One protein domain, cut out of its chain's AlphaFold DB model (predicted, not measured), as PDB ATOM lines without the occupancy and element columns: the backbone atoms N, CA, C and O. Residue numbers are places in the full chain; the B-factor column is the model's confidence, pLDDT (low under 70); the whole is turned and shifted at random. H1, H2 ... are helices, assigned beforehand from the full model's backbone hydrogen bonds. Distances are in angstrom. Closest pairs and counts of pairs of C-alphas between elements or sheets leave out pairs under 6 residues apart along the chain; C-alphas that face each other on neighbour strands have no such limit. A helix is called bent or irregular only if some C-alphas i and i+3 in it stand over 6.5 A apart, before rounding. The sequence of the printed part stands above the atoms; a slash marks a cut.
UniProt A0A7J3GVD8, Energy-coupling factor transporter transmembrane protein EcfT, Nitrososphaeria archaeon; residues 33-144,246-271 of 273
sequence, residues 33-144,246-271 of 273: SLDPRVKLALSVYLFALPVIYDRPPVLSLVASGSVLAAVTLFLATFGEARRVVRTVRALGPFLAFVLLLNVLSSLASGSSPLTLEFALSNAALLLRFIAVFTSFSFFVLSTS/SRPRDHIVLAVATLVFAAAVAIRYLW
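This is residues 33 to 144 and 246 to 271 of the 273 residues of the protein "Energy-coupling factor transporter transmembrane protein EcfT" of Nitrososphaeria archaeon (UniProt A0A7J3GVD8). This is a flat slab of helices: bent H3 runs along one edge, H4, H1 and H2 form a bundle of helices side by side, and H5 packs on H1 at the opposite edge. The 138 printed residues hold five named helices, H1 to H5 in chain order; the class is all helix. The whole is only just compact, close to loose: radius of gyration of the C-alphas 16.8 A, spans 57 by 37 by 19 A.

Find C-alpha 81 at (-22.744, 12.095, -19.307), where H3, residues 81 to 108, begins; assigned as one helix by its hydrogen bonds, it is bent, C-alphas 90 and 93 being 7.1 A apart, into H3a, residues 81 to 90, and H3b, residues 93 to 108. H4, residues 116 to 142, spans 38.3 A; H2 is residues 57 to 77, H1 36 to 52. H5, residues 248 to 270, ends at (-18.776, 18.173, -53.989).

H3b and H4, a hairpin, touch at Leu 95 and Leu 126, their closest C-alphas, 6.5 A. Every O i to N i+4 pair is within hydrogen-bond range except in H1, 11 of 13.

Residues 145 to 245 are cut out, a 16.5 A gap between C-alphas 144 and 246. In the printed part 44 residues have pLDDT under 70, among them residues 52 to 87.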
ATOM      1  N   SER A  33     -22.650  30.378 -19.840       57.28
ATOM      2  CA  SER A  33     -22.230  31.780 -19.979       57.28
ATOM      3  C   SER A  33     -21.976  32.260 -21.416       57.28
ATOM      4  O   SER A  33     -21.697  33.444 -21.593       57.28
ATOM      5  N   LEU A  34     -22.045  31.372 -22.418       63.81
ATOM      6  CA  LEU A  34     -21.987  31.767 -23.828       63.81
ATOM      7  C   LEU A  34     -23.284  32.457 -24.236       63.81
ATOM      8  O   LEU A  34     -24.372  32.124 -23.751       63.81
ATOM      9  N   ASP A  35     -23.148  33.369 -25.189       74.81
ATOM     10  CA  ASP A  35     -24.268  34.096 -25.752       74.81
ATOM     11  C   ASP A  35     -25.373  33.145 -26.264       74.81
ATOM     12  O   ASP A  35     -25.106  32.250 -27.077       74.81
ATOM     13  N   PRO A  36     -26.640  33.362 -25.867       74.25
ATOM     14  CA  PRO A  36     -27.801  32.611 -26.349       74.25
ATOM     15  C   PRO A  36     -27.900  32.488 -27.873       74.25
ATOM     16  O   PRO A  36     -28.365  31.473 -28.386       74.25
ATOM     17  N   ARG A  37     -27.414  33.491 -28.616       80.00
ATOM     18  CA  ARG A  37     -27.369  33.468 -30.087       80.00
ATOM     19  C   ARG A  37     -26.427  32.386 -30.615       80.00
ATOM     20  O   ARG A  37     -26.774  31.679 -31.555       80.00
ATOM     21  N   VAL A  38     -25.254  32.244 -29.996       79.62
ATOM     22  CA  VAL A  38     -24.252  31.244 -30.386       79.62
ATOM     23  C   VAL A  38     -24.719  29.847 -30.005       79.62
ATOM     24  O   VAL A  38     -24.553  28.923 -30.795       79.62
ATOM     25  N   LYS A  39     -25.384  29.688 -28.856       76.88
ATOM     26  CA  LYS A  39     -26.014  28.413 -28.476       76.88
ATOM     27  C   LYS A  39     -27.104  27.993 -29.455       76.88
ATOM     28  O   LYS A  39     -27.122  26.835 -29.863       76.88
ATOM     29  N   LEU A  40     -27.972  28.927 -29.859       81.56
ATOM     30  CA  LEU A  40     -29.002  28.666 -30.863       81.56
ATOM     31  C   LEU A  40     -28.356  28.228 -32.185       81.56
ATOM     32  O   LEU A  40     -28.686  27.156 -32.685       81.56
ATOM     33  N   ALA A  41     -27.383  28.988 -32.698       81.19
ATOM     34  CA  ALA A  41     -26.669  28.631 -33.924       81.19
ATOM     35  C   ALA A  41     -26.001  27.248 -33.821       81.19
ATOM     36  O   ALA A  41     -26.183  26.410 -34.700       81.19
ATOM     37  N   LEU A  42     -25.312  26.967 -32.711       78.12
ATOM     38  CA  LEU A  42     -24.666  25.679 -32.463       78.12
ATOM     39  C   LEU A  42     -25.683  24.533 -32.419       78.12
ATOM     40  O   LEU A  42     -25.454  23.499 -33.037       78.12
ATOM     41  N   SER A  43     -26.816  24.712 -31.737       77.94
ATOM     42  CA  SER A  43     -27.869  23.693 -31.695       77.94
ATOM     43  C   SER A  43     -28.479  23.416 -33.067       77.94
ATOM     44  O   SER A  43     -28.710  22.257 -33.402       77.94
ATOM     45  N   VAL A  44     -28.670  24.455 -33.885       81.12
ATOM     46  CA  VAL A  44     -29.162  24.323 -35.261       81.12
ATOM     47  C   VAL A  44     -28.137  23.590 -36.126       81.12
ATOM     48  O   VAL A  44     -28.516  22.683 -36.862       81.12
ATOM     49  N   TYR A  45     -26.844  23.904 -36.004       79.50
ATOM     50  CA  TYR A  45     -25.790  23.187 -36.725       79.50
ATOM     51  C   TYR A  45     -25.703  21.715 -36.306       79.50
ATOM     52  O   TYR A  45     -25.669  20.839 -37.168       79.50
ATOM     53  N   LEU A  46     -25.739  21.425 -35.003       72.88
ATOM     54  CA  LEU A  46     -25.726  20.052 -34.483       72.88
ATOM     55  C   LEU A  46     -26.968  19.258 -34.907       72.88
ATOM     56  O   LEU A  46     -26.861  18.067 -35.181       72.88
ATOM     57  N   PHE A  47     -28.127  19.910 -35.009       78.88
ATOM     58  CA  PHE A  47     -29.349  19.302 -35.534       78.88
ATOM     59  C   PHE A  47     -29.272  19.045 -37.047       78.88
ATOM     60  O   PHE A  47     -29.703  17.994 -37.515       78.88
ATOM     61  N   ALA A  48     -28.726  19.986 -37.818       77.44
ATOM     62  CA  ALA A  48     -28.690  19.912 -39.275       77.44
ATOM     63  C   ALA A  48     -27.639  18.920 -39.804       77.44
ATOM     64  O   ALA A  48     -27.881  18.261 -40.814       77.44
ATOM     65  N   LEU A  49     -26.499  18.759 -39.122       74.06
ATOM     66  CA  LEU A  49     -25.411  17.877 -39.567       74.06
ATOM     67  C   LEU A  49     -25.848  16.410 -39.782       74.06
ATOM     68  O   LEU A  49     -25.616  15.897 -40.874       74.06
ATOM     69  N   PRO A  50     -26.529  15.730 -38.835       70.50
ATOM     70  CA  PRO A  50     -27.033  14.371 -39.049       70.50
ATOM     71  C   PRO A  50     -28.126  14.282 -40.121       70.50
ATOM     72  O   PRO A  50     -28.407  13.196 -40.617       70.50
ATOM     73  N   VAL A  51     -28.789  15.399 -40.444       73.31
ATOM     74  CA  VAL A  51     -29.900  15.434 -41.403       73.31
ATOM     75  C   VAL A  51     -29.410  15.568 -42.843       73.31
ATOM     76  O   VAL A  51     -30.031  15.006 -43.733       73.31
ATOM     77  N   ILE A  52     -28.301  16.271 -43.075       69.94
ATOM     78  CA  ILE A  52     -27.779  16.560 -44.423       69.94
ATOM     79  C   ILE A  52     -27.219  15.308 -45.127       69.94
ATOM     80  O   ILE A  52     -27.234  15.224 -46.359       69.94
ATOM     81  N   TYR A  53     -26.739  14.318 -44.370       66.06
ATOM     82  CA  TYR A  53     -26.162  13.084 -44.909       66.06
ATOM     83  C   TYR A  53     -27.192  11.944 -44.921       66.06
ATOM     84  O   TYR A  53     -27.214  11.112 -44.018       66.06
ATOM     85  N   ASP A  54     -28.038  11.899 -45.954       60.19
ATOM     86  CA  ASP A  54     -29.050  10.840 -46.145       60.19
ATOM     87  C   ASP A  54     -28.525   9.600 -46.906       60.19
ATOM     88  O   ASP A  54     -29.055   8.498 -46.754       60.19
ATOM     89  N   ARG A  55     -27.486   9.759 -47.736       55.78
ATOM     90  CA  ARG A  55     -26.820   8.717 -48.551       55.78
ATOM     91  C   ARG A  55     -25.342   9.139 -48.709       55.78
ATOM     92  O   ARG A  55     -25.141  10.340 -48.905       55.78
ATOM     93  N   PRO A  56     -24.312   8.265 -48.615       59.19
ATOM     94  CA  PRO A  56     -24.252   6.853 -48.198       59.19
ATOM     95  C   PRO A  56     -24.221   6.638 -46.661       59.19
ATOM     96  O   PRO A  56     -23.814   7.530 -45.909       59.19
ATOM     97  N   PRO A  57     -24.580   5.430 -46.166       58.44
ATOM     98  CA  PRO A  57     -24.751   5.145 -44.733       58.44
ATOM     99  C   PRO A  57     -23.480   5.369 -43.899       58.44
ATOM    100  O   PRO A  57     -23.560   5.799 -42.750       58.44
ATOM    101  N   VAL A  58     -22.295   5.173 -44.482       58.62
ATOM    102  CA  VAL A  58     -21.005   5.368 -43.798       58.62
ATOM    103  C   VAL A  58     -20.768   6.838 -43.431       58.62
ATOM    104  O   VAL A  58     -20.339   7.136 -42.318       58.62
ATOM    105  N   LEU A  59     -21.119   7.774 -44.319       58.91
ATOM    106  CA  LEU A  59     -20.997   9.213 -44.058       58.91
ATOM    107  C   LEU A  59     -22.001   9.678 -42.999       58.91
ATOM    108  O   LEU A  59     -21.647  10.459 -42.119       58.91
ATOM    109  N   SER A  60     -23.217   9.130 -43.013       57.88
ATOM    110  CA  SER A  60     -24.217   9.412 -41.976       57.88
ATOM    111  C   SER A  60     -23.831   8.852 -40.598       57.88
ATOM    112  O   SER A  60     -24.105   9.497 -39.585       57.88
ATOM    113  N   LEU A  61     -23.129   7.711 -40.542       58.41
ATOM    114  CA  LEU A  61     -22.587   7.128 -39.309       58.41
ATOM    115  C   LEU A  61     -21.447   7.974 -38.737       58.41
ATOM    116  O   LEU A  61     -21.439   8.243 -37.539       58.41
ATOM    117  N   VAL A  62     -20.519   8.435 -39.579       61.84
ATOM    118  CA  VAL A  62     -19.410   9.303 -39.148       61.84
ATOM    119  C   VAL A  62     -19.925  10.684 -38.737       61.84
ATOM    120  O   VAL A  62     -19.532  11.189 -37.687       61.84
ATOM    121  N   ALA A  63     -20.861  11.272 -39.486       60.94
ATOM    122  CA  ALA A  63     -21.477  12.549 -39.133       60.94
ATOM    123  C   ALA A  63     -22.265  12.446 -37.817       60.94
ATOM    124  O   ALA A  63     -22.001  13.198 -36.880       60.94
ATOM    125  N   SER A  64     -23.156  11.458 -37.689       57.31
ATOM    126  CA  SER A  64     -23.949  11.256 -36.467       57.31
ATOM    127  C   SER A  64     -23.079  10.850 -35.275       57.31
ATOM    128  O   SER A  64     -23.317  11.312 -34.161       57.31
ATOM    129  N   GLY A  65     -22.034  10.048 -35.503       60.59
ATOM    130  CA  GLY A  65     -21.047   9.652 -34.501       60.59
ATOM    131  C   GLY A  65     -20.174  10.815 -34.036       60.59
ATOM    132  O   GLY A  65     -19.935  10.944 -32.841       60.59
ATOM    133  N   SER A  66     -19.764  11.708 -34.940       63.06
ATOM    134  CA  SER A  66     -19.015  12.923 -34.595       63.06
ATOM    135  C   SER A  66     -19.869  13.924 -33.815       63.06
ATOM    136  O   SER A  66     -19.387  14.503 -32.847       63.06
ATOM    137  N   VAL A  67     -21.158  14.061 -34.153       63.62
ATOM    138  CA  VAL A  67     -22.120  14.878 -33.397       63.62
ATOM    139  C   VAL A  67     -22.365  14.271 -32.019       63.62
ATOM    140  O   VAL A  67     -22.318  14.982 -31.019       63.62
ATOM    141  N   LEU A  68     -22.548  12.952 -31.926       59.09
ATOM    142  CA  LEU A  68     -22.677  12.265 -30.642       59.09
ATOM    143  C   LEU A  68     -21.409  12.370 -29.799       59.09
ATOM    144  O   LEU A  68     -21.513  12.639 -28.607       59.09
ATOM    145  N   ALA A  69     -20.225  12.215 -30.386       61.59
ATOM    146  CA  ALA A  69     -18.947  12.383 -29.703       61.59
ATOM    147  C   ALA A  69     -18.756  13.833 -29.240       61.59
ATOM    148  O   ALA A  69     -18.390  14.060 -28.094       61.59
ATOM    149  N   ALA A  70     -19.085  14.816 -30.081       63.59
ATOM    150  CA  ALA A  70     -19.019  16.227 -29.726       63.59
ATOM    151  C   ALA A  70     -19.977  16.550 -28.576       63.59
ATOM    152  O   ALA A  70     -19.563  17.156 -27.593       63.59
ATOM    153  N   VAL A  71     -21.230  16.088 -28.641       61.12
ATOM    154  CA  VAL A  71     -22.222  16.343 -27.588       61.12
ATOM    155  C   VAL A  71     -21.924  15.543 -26.313       61.12
ATOM    156  O   VAL A  71     -22.108  16.067 -25.219       61.12
ATOM    157  N   THR A  72     -21.415  14.311 -26.402       57.12
ATOM    158  CA  THR A  72     -21.037  13.502 -25.225       57.12
ATOM    159  C   THR A  72     -19.758  13.993 -24.565       57.12
ATOM    160  O   THR A  72     -19.740  14.083 -23.345       57.12
ATOM    161  N   LEU A  73     -18.724  14.367 -25.324       60.12
ATOM    162  CA  LEU A  73     -17.502  14.980 -24.796       60.12
ATOM    163  C   LEU A  73     -17.829  16.324 -24.145       60.12
ATOM    164  O   LEU A  73     -17.388  16.607 -23.034       60.12
ATOM    165  N   PHE A  74     -18.701  17.101 -24.784       62.09
ATOM    166  CA  PHE A  74     -19.220  18.333 -24.224       62.09
ATOM    167  C   PHE A  74     -19.978  18.073 -22.916       62.09
ATOM    168  O   PHE A  74     -19.607  18.619 -21.885       62.09
ATOM    169  N   LEU A  75     -20.967  17.178 -22.891       56.72
ATOM    170  CA  LEU A  75     -21.730  16.858 -21.675       56.72
ATOM    171  C   LEU A  75     -20.885  16.153 -20.594       56.72
ATOM    172  O   LEU A  75     -21.187  16.286 -19.406       56.72
ATOM    173  N   ALA A  76     -19.804  15.466 -20.973       54.03
ATOM    174  CA  ALA A  76     -18.824  14.879 -20.063       54.03
ATOM    175  C   ALA A  76     -17.985  15.949 -19.352       54.03
ATOM    176  O   ALA A  76     -17.740  15.801 -18.155       54.03
ATOM    177  N   THR A  77     -17.643  17.067 -20.012       54.62
ATOM    178  CA  THR A  77     -17.016  18.215 -19.322       54.62
ATOM    179  C   THR A  77     -17.912  18.836 -18.242       54.62
ATOM    180  O   THR A  77     -17.407  19.478 -17.325       54.62
ATOM    181  N   PHE A  78     -19.228  18.592 -18.294       53.41
ATOM    182  CA  PHE A  78     -20.203  19.061 -17.302       53.41
ATOM    183  C   PHE A  78     -20.598  18.001 -16.260       53.41
ATOM    184  O   PHE A  78     -21.462  18.273 -15.432       53.41
ATOM    185  N   GLY A  79     -20.002  16.800 -16.279       52.50
ATOM    186  CA  GLY A  79     -20.346  15.718 -15.344       52.50
ATOM    187  C   GLY A  79     -21.724  15.080 -15.585       52.50
ATOM    188  O   GLY A  79     -22.163  14.242 -14.801       52.50
ATOM    189  N   GLU A  80     -22.395  15.421 -16.689       59.69
ATOM    190  CA  GLU A  80     -23.770  15.008 -17.003       59.69
ATOM    191  C   GLU A  80     -23.850  13.957 -18.117       59.69
ATOM    192  O   GLU A  80     -24.901  13.745 -18.724       59.69
ATOM    193  N   ALA A  81     -22.763  13.217 -18.361       56.50
ATOM    194  CA  ALA A  81     -22.744  12.095 -19.307       56.50
ATOM    195  C   ALA A  81     -23.852  11.058 -19.013       56.50
ATOM    196  O   ALA A  81     -24.431  10.456 -19.919       56.50
ATOM    197  N   ARG A  82     -24.225  10.911 -17.732       60.06
ATOM    198  CA  ARG A  82     -25.322  10.038 -17.287       60.06
ATOM    199  C   ARG A  82     -26.692  10.481 -17.832       60.06
ATOM    200  O   ARG A  82     -27.577   9.637 -17.977       60.06
ATOM    201  N   ARG A  83     -26.876  11.763 -18.185       62.97
ATOM    202  CA  ARG A  83     -28.111  12.268 -18.810       62.97
ATOM    203  C   ARG A  83     -28.226  11.893 -20.278       62.97
ATOM    204  O   ARG A  83     -29.325  11.534 -20.673       62.97
ATOM    205  N   VAL A  84     -27.133  11.870 -21.046       64.50
ATOM    206  CA  VAL A  84     -27.172  11.356 -22.433       64.50
ATOM    207  C   VAL A  84     -27.646   9.912 -22.430       64.50
ATOM    208  O   VAL A  84     -28.570   9.561 -23.152       64.50
ATOM    209  N   VAL A  85     -27.093   9.092 -21.533       67.44
ATOM    210  CA  VAL A  85     -27.521   7.698 -21.374       67.44
ATOM    211  C   VAL A  85     -28.995   7.611 -20.966       67.44
ATOM    212  O   VAL A  85     -29.705   6.729 -21.443       67.44
ATOM    213  N   ARG A  86     -29.492   8.530 -20.128       69.69
ATOM    214  CA  ARG A  86     -30.919   8.597 -19.778       69.69
ATOM    215  C   ARG A  86     -31.787   8.997 -20.979       69.69
ATOM    216  O   ARG A  86     -32.813   8.359 -21.178       69.69
ATOM    217  N   THR A  87     -31.380   9.977 -21.788       69.25
ATOM    218  CA  THR A  87     -32.082  10.374 -23.023       69.25
ATOM    219  C   THR A  87     -32.111   9.222 -24.027       69.25
ATOM    220  O   THR A  87     -33.177   8.882 -24.525       69.25
ATOM    221  N   VAL A  88     -30.981   8.547 -24.252       71.75
ATOM    222  CA  VAL A  88     -30.894   7.367 -25.130       71.75
ATOM    223  C   VAL A  88     -31.782   6.228 -24.618       71.75
ATOM    224  O   VAL A  88     -32.510   5.623 -25.398       71.75
ATOM    225  N   ARG A  89     -31.791   5.963 -23.303       76.19
ATOM    226  CA  ARG A  89     -32.672   4.944 -22.701       76.19
ATOM    227  C   ARG A  89     -34.152   5.302 -22.821       76.19
ATOM    228  O   ARG A  89     -34.947   4.423 -23.129       76.19
ATOM    229  N   ALA A  90     -34.514   6.567 -22.612       79.31
ATOM    230  CA  ALA A  90     -35.889   7.042 -22.777       79.31
ATOM    231  C   ALA A  90     -36.366   6.947 -24.237       79.31
ATOM    232  O   ALA A  90     -37.543   6.699 -24.480       79.31
ATOM    233  N   LEU A  91     -35.451   7.082 -25.203       82.62
ATOM    234  CA  LEU A  91     -35.726   6.886 -26.630       82.62
ATOM    235  C   LEU A  91     -35.742   5.415 -27.054       82.62
ATOM    236  O   LEU A  91     -36.222   5.117 -28.141       82.62
ATOM    237  N   GLY A  92     -35.263   4.496 -26.212       83.94
ATOM    238  CA  GLY A  92     -35.252   3.054 -26.465       83.94
ATOM    239  C   GLY A  92     -36.549   2.494 -27.070       83.94
ATOM    240  O   GLY A  92     -36.468   1.877 -28.131       83.94
ATOM    241  N   PRO A  93     -37.743   2.726 -26.482       86.25
ATOM    242  CA  PRO A  93     -38.998   2.228 -27.051       86.25
ATOM    243  C   PRO A  93     -39.325   2.838 -28.420       86.25
ATOM    244  O   PRO A  93     -39.794   2.131 -29.308       86.25
ATOM    245  N   PHE A  94     -39.035   4.127 -28.626       86.56
ATOM    246  CA  PHE A  94     -39.229   4.784 -29.919       86.56
ATOM    247  C   PHE A  94     -38.285   4.215 -30.989       86.56
ATOM    248  O   PHE A  94     -38.717   3.887 -32.089       86.56
ATOM    249  N   LEU A  95     -37.007   4.027 -30.654       85.56
ATOM    250  CA  LEU A  95     -36.008   3.446 -31.555       85.56
ATOM    251  C   LEU A  95     -36.327   1.987 -31.897       85.56
ATOM    252  O   LEU A  95     -36.200   1.589 -33.053       85.56
ATOM    253  N   ALA A  96     -36.790   1.204 -30.919       85.19
ATOM    254  CA  ALA A  96     -37.240  -0.167 -31.140       85.19
ATOM    255  C   ALA A  96     -38.454  -0.220 -32.076       85.19
ATOM    256  O   ALA A  96     -38.507  -1.066 -32.964       85.19
ATOM    257  N   PHE A  97     -39.399   0.712 -31.921       87.81
ATOM    258  CA  PHE A  97     -40.546   0.834 -32.816       87.81
ATOM    259  C   PHE A  97     -40.126   1.187 -34.250       87.81
ATOM    260  O   PHE A  97     -40.582   0.554 -35.197       87.81
ATOM    261  N   VAL A  98     -39.207   2.141 -34.421       87.12
ATOM    262  CA  VAL A  98     -38.666   2.500 -35.743       87.12
ATOM    263  C   VAL A  98     -37.959   1.308 -36.398       87.12
ATOM    264  O   VAL A  98     -38.187   1.037 -37.577       87.12
ATOM    265  N   LEU A  99     -37.151   0.563 -35.637       86.25
ATOM    266  CA  LEU A  99     -36.496  -0.652 -36.121       86.25
ATOM    267  C   LEU A  99     -37.523  -1.716 -36.536       86.25
ATOM    268  O   LEU A  99     -37.392  -2.302 -37.608       86.25
ATOM    269  N   LEU A 100     -38.565  -1.931 -35.726       86.94
ATOM    270  CA  LEU A 100     -39.652  -2.865 -36.029       86.94
ATOM    271  C   LEU A 100     -40.336  -2.510 -37.356       86.94
ATOM    272  O   LEU A 100     -40.513  -3.385 -38.201       86.94
ATOM    273  N   LEU A 101     -40.689  -1.235 -37.556       87.44
ATOM    274  CA  LEU A 101     -41.321  -0.783 -38.796       87.44
ATOM    275  C   LEU A 101     -40.402  -0.957 -40.006       87.44
ATOM    276  O   LEU A 101     -40.867  -1.357 -41.071       87.44
ATOM    277  N   ASN A 102     -39.103  -0.691 -39.849       85.50
ATOM    278  CA  ASN A 102     -38.144  -0.846 -40.938       85.50
ATOM    279  C   ASN A 102     -37.967  -2.322 -41.334       85.50
ATOM    280  O   ASN A 102     -38.014  -2.657 -42.517       85.50
ATOM    281  N   VAL A 103     -37.859  -3.215 -40.345       84.38
ATOM    282  CA  VAL A 103     -37.818  -4.667 -40.568       84.38
ATOM    283  C   VAL A 103     -39.100  -5.140 -41.248       84.38
ATOM    284  O   VAL A 103     -39.023  -5.823 -42.266       84.38
ATOM    285  N   LEU A 104     -40.273  -4.726 -40.762       85.44
ATOM    286  CA  LEU A 104     -41.554  -5.106 -41.362       85.44
ATOM    287  C   LEU A 104     -41.681  -4.617 -42.813       85.44
ATOM    288  O   LEU A 104     -42.130  -5.367 -43.677       85.44
ATOM    289  N   SER A 105     -41.236  -3.391 -43.094       82.56
ATOM    290  CA  SER A 105     -41.213  -2.828 -44.448       82.56
ATOM    291  C   SER A 105     -40.266  -3.590 -45.381       82.56
ATOM    292  O   SER A 105     -40.601  -3.789 -46.549       82.56
ATOM    293  N   SER A 106     -39.119  -4.047 -44.877       80.81
ATOM    294  CA  SER A 106     -38.169  -4.876 -45.629       80.81
ATOM    295  C   SER A 106     -38.755  -6.245 -45.974       80.81
ATOM    296  O   SER A 106     -38.721  -6.654 -47.134       80.81
ATOM    297  N   LEU A 107     -39.398  -6.902 -45.002       81.25
ATOM    298  CA  LEU A 107     -40.105  -8.165 -45.230       81.25
ATOM    299  C   LEU A 107     -41.242  -7.999 -46.250       81.25
ATOM    300  O   LEU A 107     -41.387  -8.833 -47.141       81.25
ATOM    301  N   ALA A 108     -42.017  -6.914 -46.155       82.50
ATOM    302  CA  ALA A 108     -43.096  -6.613 -47.098       82.50
ATOM    303  C   ALA A 108     -42.588  -6.344 -48.527       82.50
ATOM    304  O   ALA A 108     -43.299  -6.613 -49.491       82.50
ATOM    305  N   SER A 109     -41.354  -5.851 -48.666       78.69
ATOM    306  CA  SER A 109     -40.715  -5.582 -49.961       78.69
ATOM    307  C   SER A 109     -40.031  -6.819 -50.565       78.69
ATOM    308  O   SER A 109     -39.431  -6.724 -51.633       78.69
ATOM    309  N   GLY A 110     -40.092  -7.978 -49.896       72.31
ATOM    310  CA  GLY A 110     -39.462  -9.225 -50.347       72.31
ATOM    311  C   GLY A 110     -37.936  -9.262 -50.191       72.31
ATOM    312  O   GLY A 110     -37.304 -10.228 -50.617       72.31
ATOM    313  N   SER A 111     -37.330  -8.243 -49.575       72.25
ATOM    314  CA  SER A 111     -35.895  -8.203 -49.288       72.25
ATOM    315  C   SER A 111     -35.576  -8.927 -47.982       72.25
ATOM    316  O   SER A 111     -36.279  -8.779 -46.981       72.25
ATOM    317  N   SER A 112     -34.487  -9.700 -47.958       70.75
ATOM    318  CA  SER A 112     -34.055 -10.364 -46.731       70.75
ATOM    319  C   SER A 112     -33.453  -9.341 -45.746       70.75
ATOM    320  O   SER A 112     -32.545  -8.584 -46.106       70.75
ATOM    321  N   PRO A 113     -33.894  -9.328 -44.471       64.81
ATOM    322  CA  PRO A 113     -33.400  -8.394 -43.450       64.81
ATOM    323  C   PRO A 113     -31.959  -8.693 -42.989       64.81
ATOM    324  O   PRO A 113     -31.432  -8.001 -42.123       64.81
ATOM    325  N   LEU A 114     -31.319  -9.730 -43.541       65.56
ATOM    326  CA  LEU A 114     -29.978 -10.202 -43.175       65.56
ATOM    327  C   LEU A 114     -28.869  -9.645 -44.084       65.56
ATOM    328  O   LEU A 114     -27.717 -10.059 -43.979       65.56
ATOM    329  N   THR A 115     -29.192  -8.717 -44.988       75.69
ATOM    330  CA  THR A 115     -28.186  -8.059 -45.827       75.69
ATOM    331  C   THR A 115     -27.357  -7.065 -45.005       75.69
ATOM    332  O   THR A 115     -27.884  -6.298 -44.195       75.69
ATOM    333  N   LEU A 116     -26.036  -7.052 -45.218       72.31
ATOM    334  CA  LEU A 116     -25.122  -6.119 -44.539       72.31
ATOM    335  C   LEU A 116     -25.495  -4.652 -44.812       72.31
ATOM    336  O   LEU A 116     -25.385  -3.808 -43.925       72.31
ATOM    337  N   GLU A 117     -25.999  -4.356 -46.010       74.31
ATOM    338  CA  GLU A 117     -26.481  -3.025 -46.391       74.31
ATOM    339  C   GLU A 117     -27.700  -2.589 -45.573       74.31
ATOM    340  O   GLU A 117     -27.784  -1.434 -45.145       74.31
ATOM    341  N   PHE A 118     -28.618  -3.518 -45.297       76.38
ATOM    342  CA  PHE A 118     -29.787  -3.264 -44.465       76.38
ATOM    343  C   PHE A 118     -29.390  -3.006 -43.009       76.38
ATOM    344  O   PHE A 118     -29.873  -2.046 -42.405       76.38
ATOM    345  N   ALA A 119     -28.467  -3.801 -42.459       77.00
ATOM    346  CA  ALA A 119     -27.958  -3.609 -41.103       77.00
ATOM    347  C   ALA A 119     -27.229  -2.261 -40.946       77.00
ATOM    348  O   ALA A 119     -27.490  -1.528 -39.990       77.00
ATOM    349  N   LEU A 120     -26.370  -1.897 -41.904       75.44
ATOM    350  CA  LEU A 120     -25.660  -0.614 -41.907       75.44
ATOM    351  C   LEU A 120     -26.612   0.577 -42.058       75.44
ATOM    352  O   LEU A 120     -26.460   1.572 -41.352       75.44
ATOM    353  N   SER A 121     -27.616   0.468 -42.930       75.12
ATOM    354  CA  SER A 121     -28.611   1.527 -43.139       75.12
ATOM    355  C   SER A 121     -29.496   1.732 -41.909       75.12
ATOM    356  O   SER A 121     -29.767   2.866 -41.518       75.12
ATOM    357  N   ASN A 122     -29.896   0.646 -41.243       79.56
ATOM    358  CA  ASN A 122     -30.655   0.722 -39.997       79.56
ATOM    359  C   ASN A 122     -29.814   1.281 -38.847       79.56
ATOM    360  O   ASN A 122     -30.283   2.152 -38.118       79.56
ATOM    361  N   ALA A 123     -28.560   0.845 -38.706       77.69
ATOM    362  CA  ALA A 123     -27.652   1.389 -37.700       77.69
ATOM    363  C   ALA A 123     -27.423   2.898 -37.898       77.69
ATOM    364  O   ALA A 123     -27.497   3.662 -36.935       77.69
ATOM    365  N   ALA A 124     -27.217   3.334 -39.144       77.19
ATOM    366  CA  ALA A 124     -27.106   4.743 -39.508       77.19
ATOM    367  C   ALA A 124     -28.357   5.549 -39.128       77.19
ATOM    368  O   ALA A 124     -28.260   6.611 -38.511       77.19
ATOM    369  N   LEU A 125     -29.536   5.017 -39.448       78.31
ATOM    370  CA  LEU A 125     -30.819   5.646 -39.158       78.31
ATOM    371  C   LEU A 125     -31.077   5.769 -37.650       78.31
ATOM    372  O   LEU A 125     -31.447   6.842 -37.174       78.31
ATOM    373  N   LEU A 126     -30.819   4.710 -36.878       81.31
ATOM    374  CA  LEU A 126     -30.943   4.742 -35.420       81.31
ATOM    375  C   LEU A 126     -29.966   5.743 -34.794       81.31
ATOM    376  O   LEU A 126     -30.361   6.530 -33.931       81.31
ATOM    377  N   LEU A 127     -28.712   5.762 -35.254       76.56
ATOM    378  CA  LEU A 127     -27.705   6.697 -34.756       76.56
ATOM    379  C   LEU A 127     -28.067   8.151 -35.082       76.56
ATOM    380  O   LEU A 127     -27.883   9.026 -34.236       76.56
ATOM    381  N   ARG A 128     -28.640   8.406 -36.263       79.75
ATOM    382  CA  ARG A 128     -29.148   9.726 -36.653       79.75
ATOM    383  C   ARG A 128     -30.253  10.196 -35.722       79.75
ATOM    384  O   ARG A 128     -30.188  11.326 -35.242       79.75
ATOM    385  N   PHE A 129     -31.241   9.346 -35.433       81.19
ATOM    386  CA  PHE A 129     -32.286   9.700 -34.474       81.19
ATOM    387  C   PHE A 129     -31.676  10.037 -33.114       81.19
ATOM    388  O   PHE A 129     -31.959  11.103 -32.566       81.19
ATOM    389  N   ILE A 130     -30.770   9.198 -32.606       80.69
ATOM    390  CA  ILE A 130     -30.082   9.465 -31.341       80.69
ATOM    391  C   ILE A 130     -29.345  10.817 -31.380       80.69
ATOM    392  O   ILE A 130     -29.476  11.602 -30.438       80.69
ATOM    393  N   ALA A 131     -28.609  11.120 -32.452       77.00
ATOM    394  CA  ALA A 131     -27.872  12.375 -32.604       77.00
ATOM    395  C   ALA A 131     -28.800  13.603 -32.652       77.00
ATOM    396  O   ALA A 131     -28.539  14.598 -31.970       77.00
ATOM    397  N   VAL A 132     -29.912  13.522 -33.389       81.81
ATOM    398  CA  VAL A 132     -30.914  14.595 -33.493       81.81
ATOM    399  C   VAL A 132     -31.569  14.869 -32.140       81.81
ATOM    400  O   VAL A 132     -31.578  16.011 -31.676       81.81
ATOM    401  N   PHE A 133     -32.054  13.829 -31.459       81.94
ATOM    402  CA  PHE A 133     -32.682  13.994 -30.148       81.94
ATOM    403  C   PHE A 133     -31.695  14.496 -29.090       81.94
ATOM    404  O   PHE A 133     -32.053  15.310 -28.237       81.94
ATOM    405  N   THR A 134     -30.443  14.044 -29.148       77.06
ATOM    406  CA  THR A 134     -29.391  14.490 -28.227       77.06
ATOM    407  C   THR A 134     -29.025  15.958 -28.470       77.06
ATOM    408  O   THR A 134     -28.849  16.708 -27.511       77.06
ATOM    409  N   SER A 135     -29.008  16.403 -29.730       78.25
ATOM    410  CA  SER A 135     -28.805  17.813 -30.099       78.25
ATOM    411  C   SER A 135     -29.955  18.704 -29.625       78.25
ATOM    412  O   SER A 135     -29.726  19.792 -29.095       78.25
ATOM    413  N   PHE A 136     -31.196  18.225 -29.736       80.81
ATOM    414  CA  PHE A 136     -32.361  18.931 -29.201       80.81
ATOM    415  C   PHE A 136     -32.332  19.015 -27.667       80.81
ATOM    416  O   PHE A 136     -32.550  20.081 -27.095       80.81
ATOM    417  N   SER A 137     -31.986  17.918 -26.992       75.75
ATOM    418  CA  SER A 137     -31.803  17.896 -25.536       75.75
ATOM    419  C   SER A 137     -30.738  18.904 -25.091       75.75
ATOM    420  O   SER A 137     -30.950  19.666 -24.147       75.75
ATOM    421  N   PHE A 138     -29.622  18.983 -25.823       75.12
ATOM    422  CA  PHE A 138     -28.585  19.984 -25.592       75.12
ATOM    423  C   PHE A 138     -29.125  21.422 -25.687       75.12
ATOM    424  O   PHE A 138     -28.813  22.243 -24.824       75.12
ATOM    425  N   PHE A 139     -29.966  21.732 -26.676       76.75
ATOM    426  CA  PHE A 139     -30.593  23.052 -26.801       76.75
ATOM    427  C   PHE A 139     -31.460  23.406 -25.586       76.75
ATOM    428  O   PHE A 139     -31.241  24.447 -24.962       76.75
ATOM    429  N   VAL A 140     -32.380  22.511 -25.215       76.06
ATOM    430  CA  VAL A 140     -33.315  22.706 -24.093       76.06
ATOM    431  C   VAL A 140     -32.576  22.874 -22.763       76.06
ATOM    432  O   VAL A 140     -32.988  23.656 -21.914       76.06
ATOM    433  N   LEU A 141     -31.465  22.161 -22.575       69.81
ATOM    434  CA  LEU A 141     -30.671  22.228 -21.345       69.81
ATOM    435  C   LEU A 141     -29.743  23.446 -21.283       69.81
ATOM    436  O   LEU A 141     -29.439  23.933 -20.195       69.81
ATOM    437  N   SER A 142     -29.234  23.904 -22.425       68.38
ATOM    438  CA  SER A 142     -28.228  24.973 -22.476       68.38
ATOM    439  C   SER A 142     -28.824  26.379 -22.541       68.38
ATOM    440  O   SER A 142     -28.133  27.351 -22.200       68.38
ATOM    441  N   THR A 143     -30.081  26.499 -22.977       73.94
ATOM    442  CA  THR A 143     -30.749  27.778 -23.236       73.94
ATOM    443  C   THR A 143     -31.942  27.946 -22.306       73.94
ATOM    444  O   THR A 143     -32.874  27.149 -22.342       73.94
ATOM    445  N   SER A 144     -31.921  29.001 -21.485       75.25
ATOM    446  CA  SER A 144     -33.085  29.336 -20.665       75.25
ATOM    447  C   SER A 144     -34.237  29.840 -21.549       75.25
ATOM    448  O   SER A 144     -33.987  30.486 -22.575       75.25
ATOM    449  N   SER A 246     -22.101  39.938 -26.229       67.00
ATOM    450  CA  SER A 246     -21.197  39.003 -26.880       67.00
ATOM    451  C   SER A 246     -19.782  39.175 -26.356       67.00
ATOM    452  O   SER A 246     -19.227  40.277 -26.304       67.00
ATOM    453  N   ARG A 247     -19.181  38.068 -25.930       77.69
ATOM    454  CA  ARG A 247     -17.757  38.011 -25.603       77.69
ATOM    455  C   ARG A 247     -16.974  37.660 -26.872       77.69
ATOM    456  O   ARG A 247     -17.479  36.938 -27.729       77.69
ATOM    457  N   PRO A 248     -15.702  38.075 -26.995       73.25
ATOM    458  CA  PRO A 248     -14.874  37.722 -28.155       73.25
ATOM    459  C   PRO A 248     -14.722  36.202 -28.338       73.25
ATOM    460  O   PRO A 248     -14.618  35.717 -29.459       73.25
ATOM    461  N   ARG A 249     -14.792  35.433 -27.242       75.56
ATOM    462  CA  ARG A 249     -14.819  33.961 -27.272       75.56
ATOM    463  C   ARG A 249     -16.034  33.409 -28.028       75.56
ATOM    464  O   ARG A 249     -15.900  32.408 -28.722       75.56
ATOM    465  N   ASP A 250     -17.182  34.076 -27.938       77.81
ATOM    466  CA  ASP A 250     -18.432  33.640 -28.565       77.81
ATOM    467  C   ASP A 250     -18.338  33.745 -30.092       77.81
ATOM    468  O   ASP A 250     -18.793  32.857 -30.811       77.81
ATOM    469  N   HIS A 251     -17.663  34.785 -30.592       78.56
ATOM    470  CA  HIS A 251     -17.407  34.962 -32.021       78.56
ATOM    471  C   HIS A 251     -16.460  33.899 -32.586       78.56
ATOM    472  O   HIS A 251     -16.698  33.410 -33.687       78.56
ATOM    473  N   ILE A 252     -15.428  33.502 -31.833       79.50
ATOM    474  CA  ILE A 252     -14.507  32.431 -32.249       79.50
ATOM    475  C   ILE A 252     -15.253  31.096 -32.331       79.50
ATOM    476  O   ILE A 252     -15.149  30.396 -33.336       79.50
ATOM    477  N   VAL A 253     -16.046  30.761 -31.306       77.06
ATOM    478  CA  VAL A 253     -16.847  29.525 -31.288       77.06
ATOM    479  C   VAL A 253     -17.838  29.502 -32.449       77.06
ATOM    480  O   VAL A 253     -17.948  28.485 -33.133       77.06
ATOM    481  N   LEU A 254     -18.521  30.621 -32.706       80.88
ATOM    482  CA  LEU A 254     -19.444  30.734 -33.829       80.88
ATOM    483  C   LEU A 254     -18.720  30.553 -35.168       80.88
ATOM    484  O   LEU A 254     -19.160  29.745 -35.976       80.88
ATOM    485  N   ALA A 255     -17.597  31.242 -35.384       80.25
ATOM    486  CA  ALA A 255     -16.838  31.160 -36.630       80.25
ATOM    487  C   ALA A 255     -16.349  29.733 -36.917       80.25
ATOM    488  O   ALA A 255     -16.514  29.240 -38.032       80.25
ATOM    489  N   VAL A 256     -15.808  29.045 -35.905       77.56
ATOM    490  CA  VAL A 256     -15.373  27.647 -36.034       77.56
ATOM    491  C   VAL A 256     -16.563  26.734 -36.336       77.56
ATOM    492  O   VAL A 256     -16.484  25.919 -37.252       77.56
ATOM    493  N   ALA A 257     -17.682  26.887 -35.622       75.19
ATOM    494  CA  ALA A 257     -18.876  26.073 -35.848       75.19
ATOM    495  C   ALA A 257     -19.458  26.277 -37.257       75.19
ATOM    496  O   ALA A 257     -19.786  25.303 -37.935       75.19
ATOM    497  N   THR A 258     -19.534  27.526 -37.727       79.44
ATOM    498  CA  THR A 258     -19.993  27.849 -39.083       79.44
ATOM    499  C   THR A 258     -19.040  27.297 -40.142       79.44
ATOM    500  O   THR A 258     -19.511  26.780 -41.151       79.44
ATOM    501  N   LEU A 259     -17.722  27.343 -39.918       78.69
ATOM    502  CA  LEU A 259     -16.732  26.787 -40.847       78.69
ATOM    503  C   LEU A 259     -16.856  25.263 -40.953       78.69
ATOM    504  O   LEU A 259     -16.877  24.732 -42.061       78.69
ATOM    505  N   VAL A 260     -17.009  24.564 -39.826       75.19
ATOM    506  CA  VAL A 260     -17.240  23.109 -39.805       75.19
ATOM    507  C   VAL A 260     -18.547  22.753 -40.514       75.19
ATOM    508  O   VAL A 260     -18.576  21.826 -41.323       75.19
ATOM    509  N   PHE A 261     -19.619  23.507 -40.263       76.69
ATOM    510  CA  PHE A 261     -20.903  23.301 -40.931       76.69
ATOM    511  C   PHE A 261     -20.813  23.541 -42.446       76.69
ATOM    512  O   PHE A 261     -21.285  22.722 -43.232       76.69
ATOM    513  N   ALA A 262     -20.161  24.626 -42.868       77.69
ATOM    514  CA  ALA A 262     -19.960  24.945 -44.277       77.69
ATOM    515  C   ALA A 262     -19.095  23.891 -44.982       77.69
ATOM    516  O   ALA A 262     -19.427  23.484 -46.092       77.69
ATOM    517  N   ALA A 263     -18.039  23.397 -44.327       76.94
ATOM    518  CA  ALA A 263     -17.221  22.305 -44.845       76.94
ATOM    519  C   ALA A 263     -18.045  21.019 -45.020       76.94
ATOM    520  O   ALA A 263     -17.954  20.375 -46.061       76.94
ATOM    521  N   ALA A 264     -18.902  20.677 -44.053       72.12
ATOM    522  CA  ALA A 264     -19.786  19.518 -44.153       72.12
ATOM    523  C   ALA A 264     -20.761  19.631 -45.345       72.12
ATOM    524  O   ALA A 264     -20.882  18.708 -46.156       72.12
ATOM    525  N   VAL A 265     -21.400  20.794 -45.510       76.69
ATOM    526  CA  VAL A 265     -22.283  21.070 -46.656       76.69
ATOM    527  C   VAL A 265     -21.511  21.029 -47.978       76.69
ATOM    528  O   VAL A 265     -21.982  20.426 -48.942       76.69
ATOM    529  N   ALA A 266     -20.314  21.616 -48.028       77.12
ATOM    530  CA  ALA A 266     -19.473  21.610 -49.218       77.12
ATOM    531  C   ALA A 266     -19.073  20.185 -49.614       77.12
ATOM    532  O   ALA A 266     -19.200  19.832 -50.780       77.12
ATOM    533  N   ILE A 267     -18.681  19.339 -48.655       74.69
ATOM    534  CA  ILE A 267     -18.375  17.920 -48.899       74.69
ATOM    535  C   ILE A 267     -19.597  17.193 -49.472       74.69
ATOM    536  O   ILE A 267     -19.453  16.414 -50.411       74.69
ATOM    537  N   ARG A 268     -20.805  17.473 -48.962       71.94
ATOM    538  CA  ARG A 268     -22.042  16.886 -49.502       71.94
ATOM    539  C   ARG A 268     -22.299  17.306 -50.951       71.94
ATOM    540  O   ARG A 268     -22.743  16.478 -51.740       71.94
ATOM    541  N   TYR A 269     -22.046  18.569 -51.289       72.31
ATOM    542  CA  TYR A 269     -22.276  19.091 -52.639       72.31
ATOM    543  C   TYR A 269     -21.188  18.661 -53.636       72.31
ATOM    544  O   TYR A 269     -21.493  18.359 -54.783       72.31
ATOM    545  N   LEU A 270     -19.929  18.607 -53.192       72.69
ATOM    546  CA  LEU A 270     -18.776  18.173 -53.989       72.69
ATOM    547  C   LEU A 270     -18.767  16.660 -54.223       72.69
ATOM    548  O   LEU A 270     -18.241  16.211 -55.237       72.69
ATOM    549  N   TRP A 271     -19.352  15.882 -53.309       65.56
ATOM    550  CA  TRP A 271     -19.434  14.429 -53.416       65.56
ATOM    551  C   TRP A 271     -20.890  13.937 -53.347       65.56
ATOM    552  O   TRP A 271     -21.318  13.377 -52.330       65.56
TER     553      TRP A 271